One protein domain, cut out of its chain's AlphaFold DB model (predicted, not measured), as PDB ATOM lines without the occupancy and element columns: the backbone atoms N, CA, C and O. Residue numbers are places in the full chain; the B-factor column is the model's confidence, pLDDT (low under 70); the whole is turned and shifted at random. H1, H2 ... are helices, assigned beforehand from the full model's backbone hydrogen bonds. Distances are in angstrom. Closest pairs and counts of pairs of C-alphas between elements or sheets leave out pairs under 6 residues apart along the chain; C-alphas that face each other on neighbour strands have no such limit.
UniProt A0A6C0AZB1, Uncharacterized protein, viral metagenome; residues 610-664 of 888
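This is residues 610 to 664 of the 888 residues of an uncharacterized protein of viral metagenome (UniProt A0A6C0AZB1). Two helices, H3 and H4, fold back on each other as a helical hairpin, and the short H2 stands across both at close to a right angle. H1 meets H4 near the end of H1 and reaches from there to one end of the longest axis, while a loop with a small antiparallel pairing joins H2 to H3. The printed part has 55 residues with four named helices, H1, H2, H3 and H4 in that order, and no named strand; the class is all helix. It is compact, with a radius of gyration of the C-alphas of 9.9 A, and its C-alphas span 29 by 23 by 16 A.

H1, residues 610 to 618, touches residues 656 to 660 alone of H4, residues 651 to 662. Their closest C-alphas are those of Gly 617 and Ala 660, 4.4 A apart, and the two helices run opposite ways at a steep tilt of 50 degrees. H1 is close to H2, residues 622 to 628, but not clearly touching it: the closest C-alphas, of Gly 617 and Gly 623, are 7.8 A apart. H2 is about perpendicular to H3, residues 639 to 646, at 76 degrees. These two are close but not clearly touching, and the C-alphas of Cys 626 and Cys 641, their closest, are 5.6 A apart. H2 only just touches H4, with 3 pairs of C-alphas within 8 A, and does so at residues 653 to 657 of H4 alone; the closest C-alphas are those of Phe 622 and Arg 656, 6.7 A apart, and the lines are about perpendicular at 74 degrees. H3 and H4 touch and form a helical hairpin, running opposite ways at a tilt of 35.3 degrees, only just steep; the C-alphas of Lys 646 and Ile 654, their closest, are 4.7 A apart. H4 is the hub, touching H1, H2 and H3, and the packing is mostly crossed, with none of these three pairs at a shallow tilt. H1 and H3 are apart. Each O i to N i+4 pair is within hydrogen-bond range in H1 and H3, against 2 of 3 in H2 and 7 of 8 in H4.

H1 begins at C-alpha 610, at (32.237, 13.264, -51.522), and measures 12.6 A from first to last C-alpha. H2 measures 10.0 A, and H3 measures 10.5 A from its C-alpha 639 at (22.312, 28.445, -41.510). H4, the longest with 12 residues, measures 16.4 A and ends at C-alpha 662, at (21.781, 21.746, -51.021). Between H2 and H3, residues 632 to 633 pair antiparallel with residues 636 to 637.

The C-alphas farthest apart, those of Asn 610 and Gly 649, are 29.1 A apart. The printed part has no cut. The links from H1 to H2 and from H3 to H4 are tight, and the link from H2 to H3, 10 residues, is short. The mean pLDDT of the printed part is 89.8; residues 612 to 618, which belong to H1, are under 70.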
ATOM      1  N   ASN A 610      33.274  12.740 -52.417       71.75
ATOM      2  CA  ASN A 610      32.237  13.264 -51.522       71.75
ATOM      3  C   ASN A 610      32.809  14.144 -50.393       71.75
ATOM      4  O   ASN A 610      32.211  15.165 -50.044       71.75
ATOM      5  N   ALA A 611      33.979  13.806 -49.845       70.69
ATOM      6  CA  ALA A 611      34.681  14.641 -48.872       70.69
ATOM      7  C   ALA A 611      35.173  15.963 -49.493       70.69
ATOM      8  O   ALA A 611      35.006  17.023 -48.883       70.69
ATOM      9  N   ARG A 612      35.714  15.936 -50.722       68.12
ATOM     10  CA  ARG A 612      36.103  17.141 -51.480       68.12
ATOM     11  C   ARG A 612      34.889  18.035 -51.782       68.12
ATOM     12  O   ARG A 612      34.962  19.235 -51.530       68.12
ATOM     13  N   SER A 613      33.757  17.476 -52.217       68.94
ATOM     14  CA  SER A 613      32.508  18.227 -52.450       68.94
ATOM     15  C   SER A 613      31.944  18.845 -51.165       68.94
ATOM     16  O   SER A 613      31.623  20.032 -51.140       68.94
ATOM     17  N   ARG A 614      31.928  18.102 -50.048       67.31
ATOM     18  CA  ARG A 614      31.549  18.649 -48.730       67.31
ATOM     19  C   ARG A 614      32.458  19.797 -48.290       67.31
ATOM     20  O   ARG A 614      31.952  20.800 -47.788       67.31
ATOM     21  N   ARG A 615      33.771  19.703 -48.540       69.50
ATOM     22  CA  ARG A 615      34.721  20.805 -48.304       69.50
ATOM     23  C   ARG A 615      34.449  22.016 -49.208       69.50
ATOM     24  O   ARG A 615      34.492  23.124 -48.691       69.50
ATOM     25  N   LYS A 616      34.089  21.851 -50.491       64.19
ATOM     26  CA  LYS A 616      33.759  22.982 -51.395       64.19
ATOM     27  C   LYS A 616      32.616  23.877 -50.881       64.19
ATOM     28  O   LYS A 616      32.631  25.072 -51.157       64.19
ATOM     29  N   GLY A 617      31.654  23.326 -50.131       62.47
ATOM     30  CA  GLY A 617      30.561  24.095 -49.515       62.47
ATOM     31  C   GLY A 617      30.858  24.669 -48.120       62.47
ATOM     32  O   GLY A 617      30.147  25.563 -47.679       62.47
ATOM     33  N   THR A 618      31.895  24.190 -47.421       69.94
ATOM     34  CA  THR A 618      32.173  24.552 -46.009       69.94
ATOM     35  C   THR A 618      33.515  25.242 -45.772       69.94
ATOM     36  O   THR A 618      33.687  25.923 -44.765       69.94
ATOM     37  N   VAL A 619      34.475  25.080 -46.681       73.56
ATOM     38  CA  VAL A 619      35.881  25.472 -46.520       73.56
ATOM     39  C   VAL A 619      36.310  26.330 -47.714       73.56
ATOM     40  O   VAL A 619      35.807  26.174 -48.824       73.56
ATOM     41  N   GLY A 620      37.249  27.254 -47.502       84.44
ATOM     42  CA  GLY A 620      37.779  28.123 -48.556       84.44
ATOM     43  C   GLY A 620      37.276  29.559 -48.432       84.44
ATOM     44  O   GLY A 620      37.403  30.167 -47.373       84.44
ATOM     45  N   THR A 621      36.779  30.151 -49.519       89.62
ATOM     46  CA  THR A 621      36.324  31.555 -49.533       89.62
ATOM     47  C   THR A 621      35.001  31.752 -48.796       89.62
ATOM     48  O   THR A 621      34.911  32.665 -47.984       89.62
ATOM     49  N   PHE A 622      34.014  30.870 -48.983       94.81
ATOM     50  CA  PHE A 622      32.710  30.997 -48.315       94.81
ATOM     51  C   PHE A 622      32.812  30.831 -46.790       94.81
ATOM     52  O   PHE A 622      32.428  31.722 -46.042       94.81
ATOM     53  N   GLY A 623      33.475  29.768 -46.321       94.06
ATOM     54  CA  GLY A 623      33.769  29.570 -44.894       94.06
ATOM     55  C   GLY A 623      34.786  30.556 -44.292       94.06
ATOM     56  O   GLY A 623      35.040  30.505 -43.090       94.06
ATOM     57  N   ARG A 624      35.406  31.440 -45.090       94.19
ATOM     58  CA  ARG A 624      36.134  32.624 -44.587       94.19
ATOM     59  C   ARG A 624      35.229  33.854 -44.526       94.19
ATOM     60  O   ARG A 624      35.327  34.599 -43.562       94.19
ATOM     61  N   TRP A 625      34.319  34.027 -45.485       96.44
ATOM     62  CA  TRP A 625      33.300  35.079 -45.441       96.44
ATOM     63  C   TRP A 625      32.371  34.923 -44.227       96.44
ATOM     64  O   TRP A 625      32.199  35.896 -43.500       96.44
ATOM     65  N   CYS A 626      31.886  33.707 -43.923       96.50
ATOM     66  CA  CYS A 626      31.090  33.464 -42.707       96.50
ATOM     67  C   CYS A 626      31.821  33.906 -41.430       96.50
ATOM     68  O   CYS A 626      31.226  34.593 -40.609       96.50
ATOM     69  N   ARG A 627      33.114  33.559 -41.300       95.94
ATOM     70  CA  ARG A 627      33.940  33.909 -40.131       95.94
ATOM     71  C   ARG A 627      34.167  35.410 -39.987       95.94
ATOM     72  O   ARG A 627      33.986  35.933 -38.902       95.94
ATOM     73  N   ARG A 628      34.474  36.118 -41.081       96.38
ATOM     74  CA  ARG A 628      34.595  37.592 -41.072       96.38
ATOM     75  C   ARG A 628      33.294  38.327 -40.732       96.38
ATOM     76  O   ARG A 628      33.344  39.504 -40.429       96.38
ATOM     77  N   ASN A 629      32.144  37.665 -40.860       95.38
ATOM     78  CA  ASN A 629      30.844  38.229 -40.496       95.38
ATOM     79  C   ASN A 629      30.360  37.726 -39.121       95.38
ATOM     80  O   ASN A 629      29.238  38.041 -38.743       95.38
ATOM     81  N   HIS A 630      31.150  36.907 -38.411       95.69
ATOM     82  CA  HIS A 630      30.761  36.252 -37.152       95.69
ATOM     83  C   HIS A 630      29.477  35.394 -37.282       95.69
ATOM     84  O   HIS A 630      28.679  35.265 -36.360       95.69
ATOM     85  N   LEU A 631      29.270  34.783 -38.462       95.81
ATOM     86  CA  LEU A 631      28.083  33.982 -38.807       95.81
ATOM     87  C   LEU A 631      28.339  32.470 -38.860       95.81
ATOM     88  O   LEU A 631      27.449  31.716 -39.262       95.81
ATOM     89  N   ASP A 632      29.540  31.988 -38.561       92.69
ATOM     90  CA  ASP A 632      29.797  30.555 -38.425       92.69
ATOM     91  C   ASP A 632      29.534  30.068 -36.990       92.69
ATOM     92  O   ASP A 632      29.339  30.845 -36.065       92.69
ATOM     93  N   THR A 633      29.475  28.752 -36.806       91.25
ATOM     94  CA  THR A 633      29.306  28.124 -35.493       91.25
ATOM     95  C   THR A 633      30.428  27.113 -35.316       91.25
ATOM     96  O   THR A 633      30.493  26.111 -36.035       91.25
ATOM     97  N   ASN A 634      31.341  27.381 -34.382       88.06
ATOM     98  CA  ASN A 634      32.513  26.552 -34.080       88.06
ATOM     99  C   ASN A 634      33.342  26.217 -35.342       88.06
ATOM    100  O   ASN A 634      33.606  25.045 -35.643       88.06
ATOM    101  N   GLY A 635      33.693  27.246 -36.128       85.62
ATOM    102  CA  GLY A 635      34.506  27.140 -37.345       85.62
ATOM    103  C   GLY A 635      33.757  26.650 -38.592       85.62
ATOM    104  O   GLY A 635      34.388  26.410 -39.627       85.62
ATOM    105  N   LYS A 636      32.436  26.431 -38.511       90.12
ATOM    106  CA  LYS A 636      31.615  25.794 -39.559       90.12
ATOM    107  C   LYS A 636      30.502  26.730 -40.013       90.12
ATOM    108  O   LYS A 636      29.758  27.239 -39.185       90.12
ATOM    109  N   VAL A 637      30.338  26.879 -41.330       95.56
ATOM    110  CA  VAL A 637      29.201  27.578 -41.965       95.56
ATOM    111  C   VAL A 637      27.893  27.245 -41.236       95.56
ATOM    112  O   VAL A 637      27.547  26.070 -41.132       95.56
ATOM    113  N   SER A 638      27.177  28.251 -40.731       96.56
ATOM    114  CA  SER A 638      25.854  28.077 -40.113       96.56
ATOM    115  C   SER A 638      24.729  28.352 -41.118       96.56
ATOM    116  O   SER A 638      24.963  28.894 -42.205       96.56
ATOM    117  N   LEU A 639      23.487  28.038 -40.737       96.38
ATOM    118  CA  LEU A 639      22.312  28.445 -41.510       96.38
ATOM    119  C   LEU A 639      22.139  29.980 -41.539       96.38
ATOM    120  O   LEU A 639      21.758  30.517 -42.578       96.38
ATOM    121  N   ARG A 640      22.514  30.702 -40.466       96.38
ATOM    122  CA  ARG A 640      22.521  32.181 -40.440       96.38
ATOM    123  C   ARG A 640      23.468  32.748 -41.511       96.38
ATOM    124  O   ARG A 640      23.075  33.650 -42.249       96.38
ATOM    125  N   CYS A 641      24.664  32.163 -41.684       97.31
ATOM    126  CA  CYS A 641      25.580  32.559 -42.765       97.31
ATOM    127  C   CYS A 641      24.981  32.323 -44.159       97.31
ATOM    128  O   CYS A 641      25.057  33.197 -45.020       97.31
ATOM    129  N   ILE A 642      24.373  31.152 -44.386       96.94
ATOM    130  CA  ILE A 642      23.737  30.813 -45.670       96.94
ATOM    131  C   ILE A 642      22.625  31.812 -46.007       96.94
ATOM    132  O   ILE A 642      22.567  32.284 -47.142       96.94
ATOM    133  N   ASN A 643      21.795  32.184 -45.032       97.44
ATOM    134  CA  ASN A 643      20.688  33.111 -45.249       97.44
ATOM    135  C   ASN A 643      21.181  34.547 -45.525       97.44
ATOM    136  O   ASN A 643      20.739  35.141 -46.509       97.44
ATOM    137  N   LYS A 644      22.156  35.080 -44.764       97.50
ATOM    138  CA  LYS A 644      22.731  36.417 -45.052       97.50
ATOM    139  C   LYS A 644      23.455  36.445 -46.407       97.50
ATOM    140  O   LYS A 644      23.320  37.403 -47.156       97.50
ATOM    141  N   ALA A 645      24.158  35.371 -46.776       97.50
ATOM    142  CA  ALA A 645      24.817  35.258 -48.079       97.50
ATOM    143  C   ALA A 645      23.840  35.127 -49.260       97.50
ATOM    144  O   ALA A 645      24.140  35.612 -50.350       97.50
ATOM    145  N   LYS A 646      22.676  34.496 -49.059       97.50
ATOM    146  CA  LYS A 646      21.588  34.461 -50.048       97.50
ATOM    147  C   LYS A 646      20.957  35.835 -50.281       97.50
ATOM    148  O   LYS A 646      20.596  36.113 -51.415       97.50
ATOM    149  N   LYS A 647      20.863  36.673 -49.241       97.56
ATOM    150  CA  LYS A 647      20.413  38.073 -49.341       97.56
ATOM    151  C   LYS A 647      21.498  39.051 -49.830       97.56
ATOM    152  O   LYS A 647      21.195  40.210 -50.066       97.56
ATOM    153  N   SER A 648      22.756  38.625 -49.991       95.19
ATOM    154  CA  SER A 648      23.812  39.501 -50.523       95.19
ATOM    155  C   SER A 648      23.752  39.574 -52.051       95.19
ATOM    156  O   SER A 648      23.772  38.528 -52.695       95.19
ATOM    157  N   GLY A 649      23.794  40.773 -52.645       95.19
ATOM    158  CA  GLY A 649      23.789  40.964 -54.111       95.19
ATOM    159  C   GLY A 649      24.982  40.338 -54.860       95.19
ATOM    160  O   GLY A 649      25.022  40.289 -56.087       95.19
ATOM    161  N   ASN A 650      25.970  39.798 -54.141       95.94
ATOM    162  CA  ASN A 650      27.121  39.136 -54.737       95.94
ATOM    163  C   ASN A 650      26.756  37.726 -55.240       95.94
ATOM    164  O   ASN A 650      26.772  36.744 -54.491       95.94
ATOM    165  N   THR A 651      26.522  37.593 -56.546       95.69
ATOM    166  CA  THR A 651      26.181  36.319 -57.216       95.69
ATOM    167  C   THR A 651      27.150  35.161 -56.905       95.69
ATOM    168  O   THR A 651      26.735  33.999 -56.834       95.69
ATOM    169  N   LYS A 652      28.439  35.447 -56.651       94.44
ATOM    170  CA  LYS A 652      29.466  34.451 -56.280       94.44
ATOM    171  C   LYS A 652      29.377  34.015 -54.805       94.44
ATOM    172  O   LYS A 652      29.942  32.970 -54.465       94.44
ATOM    173  N   LEU A 653      28.694  34.763 -53.935       95.38
ATOM    174  CA  LEU A 653      28.298  34.329 -52.587       95.38
ATOM    175  C   LEU A 653      26.973  33.560 -52.625       95.38
ATOM    176  O   LEU A 653      26.950  32.437 -52.117       95.38
ATOM    177  N   ILE A 654      25.938  34.067 -53.312       96.44
ATOM    178  CA  ILE A 654      24.634  33.385 -53.461       96.44
ATOM    179  C   ILE A 654      24.830  31.944 -53.959       96.44
ATOM    180  O   ILE A 654      24.395  30.992 -53.306       96.44
ATOM    181  N   ARG A 655      25.565  31.749 -55.068       95.31
ATOM    182  CA  ARG A 655      25.829  30.414 -55.647       95.31
ATOM    183  C   ARG A 655      26.519  29.460 -54.656       95.31
ATOM    184  O   ARG A 655      26.242  28.262 -54.668       95.31
ATOM    185  N   ARG A 656      27.390  29.967 -53.772       94.12
ATOM    186  CA  ARG A 656      28.083  29.159 -52.747       94.12
ATOM    187  C   ARG A 656      27.183  28.844 -51.549       94.12
ATOM    188  O   ARG A 656      27.240  27.724 -51.046       94.12
ATOM    189  N   ALA A 657      26.324  29.778 -51.144       95.94
ATOM    190  CA  ALA A 657      25.334  29.581 -50.089       95.94
ATOM    191  C   ALA A 657      24.271  28.542 -50.489       95.94
ATOM    192  O   ALA A 657      24.022  27.598 -49.738       95.94
ATOM    193  N   VAL A 658      23.728  28.650 -51.709       95.31
ATOM    194  CA  VAL A 658      22.825  27.651 -52.309       95.31
ATOM    195  C   VAL A 658      23.495  26.275 -52.357       95.31
ATOM    196  O   VAL A 658      22.914  25.294 -51.897       95.31
ATOM    197  N   TYR A 659      24.746  26.192 -52.827       94.62
ATOM    198  CA  TYR A 659      25.483  24.925 -52.856       94.62
ATOM    199  C   TYR A 659      25.635  24.304 -51.456       94.62
ATOM    200  O   TYR A 659      25.320  23.128 -51.276       94.62
ATOM    201  N   ALA A 660      26.059  25.089 -50.455       93.56
ATOM    202  CA  ALA A 660      26.228  24.637 -49.070       93.56
ATOM    203  C   ALA A 660      24.914  24.134 -48.435       93.56
ATOM    204  O   ALA A 660      24.919  23.118 -47.727       93.56
ATOM    205  N   GLN A 661      23.794  24.804 -48.731       94.62
ATOM    206  CA  GLN A 661      22.455  24.395 -48.300       94.62
ATOM    207  C   GLN A 661      22.051  23.056 -48.934       94.62
ATOM    208  O   GLN A 661      21.669  22.131 -48.211       94.62
ATOM    209  N   ASN A 662      22.199  22.925 -50.257       93.56
ATOM    210  CA  ASN A 662      21.781  21.746 -51.021       93.56
ATOM    211  C   ASN A 662      22.539  20.479 -50.593       93.56
ATOM    212  O   ASN A 662      21.927  19.431 -50.389       93.56
ATOM    213  N   ILE A 663      23.855  20.572 -50.360       89.50
ATOM    214  CA  ILE A 663      24.655  19.431 -49.876       89.50
ATOM    215  C   ILE A 663      24.502  19.161 -48.364       89.50
ATOM    216  O   ILE A 663      25.168  18.267 -47.831       89.50
ATOM    217  N   LYS A 664      23.658  19.938 -47.665       91.38
ATOM    218  CA  LYS A 664      23.416  19.896 -46.209       91.38
ATOM    219  C   LYS A 664      24.711  19.909 -45.385       91.38
ATOM    220  O   LYS A 664      24.865  19.158 -44.421       91.38
TER     221      LYS A 664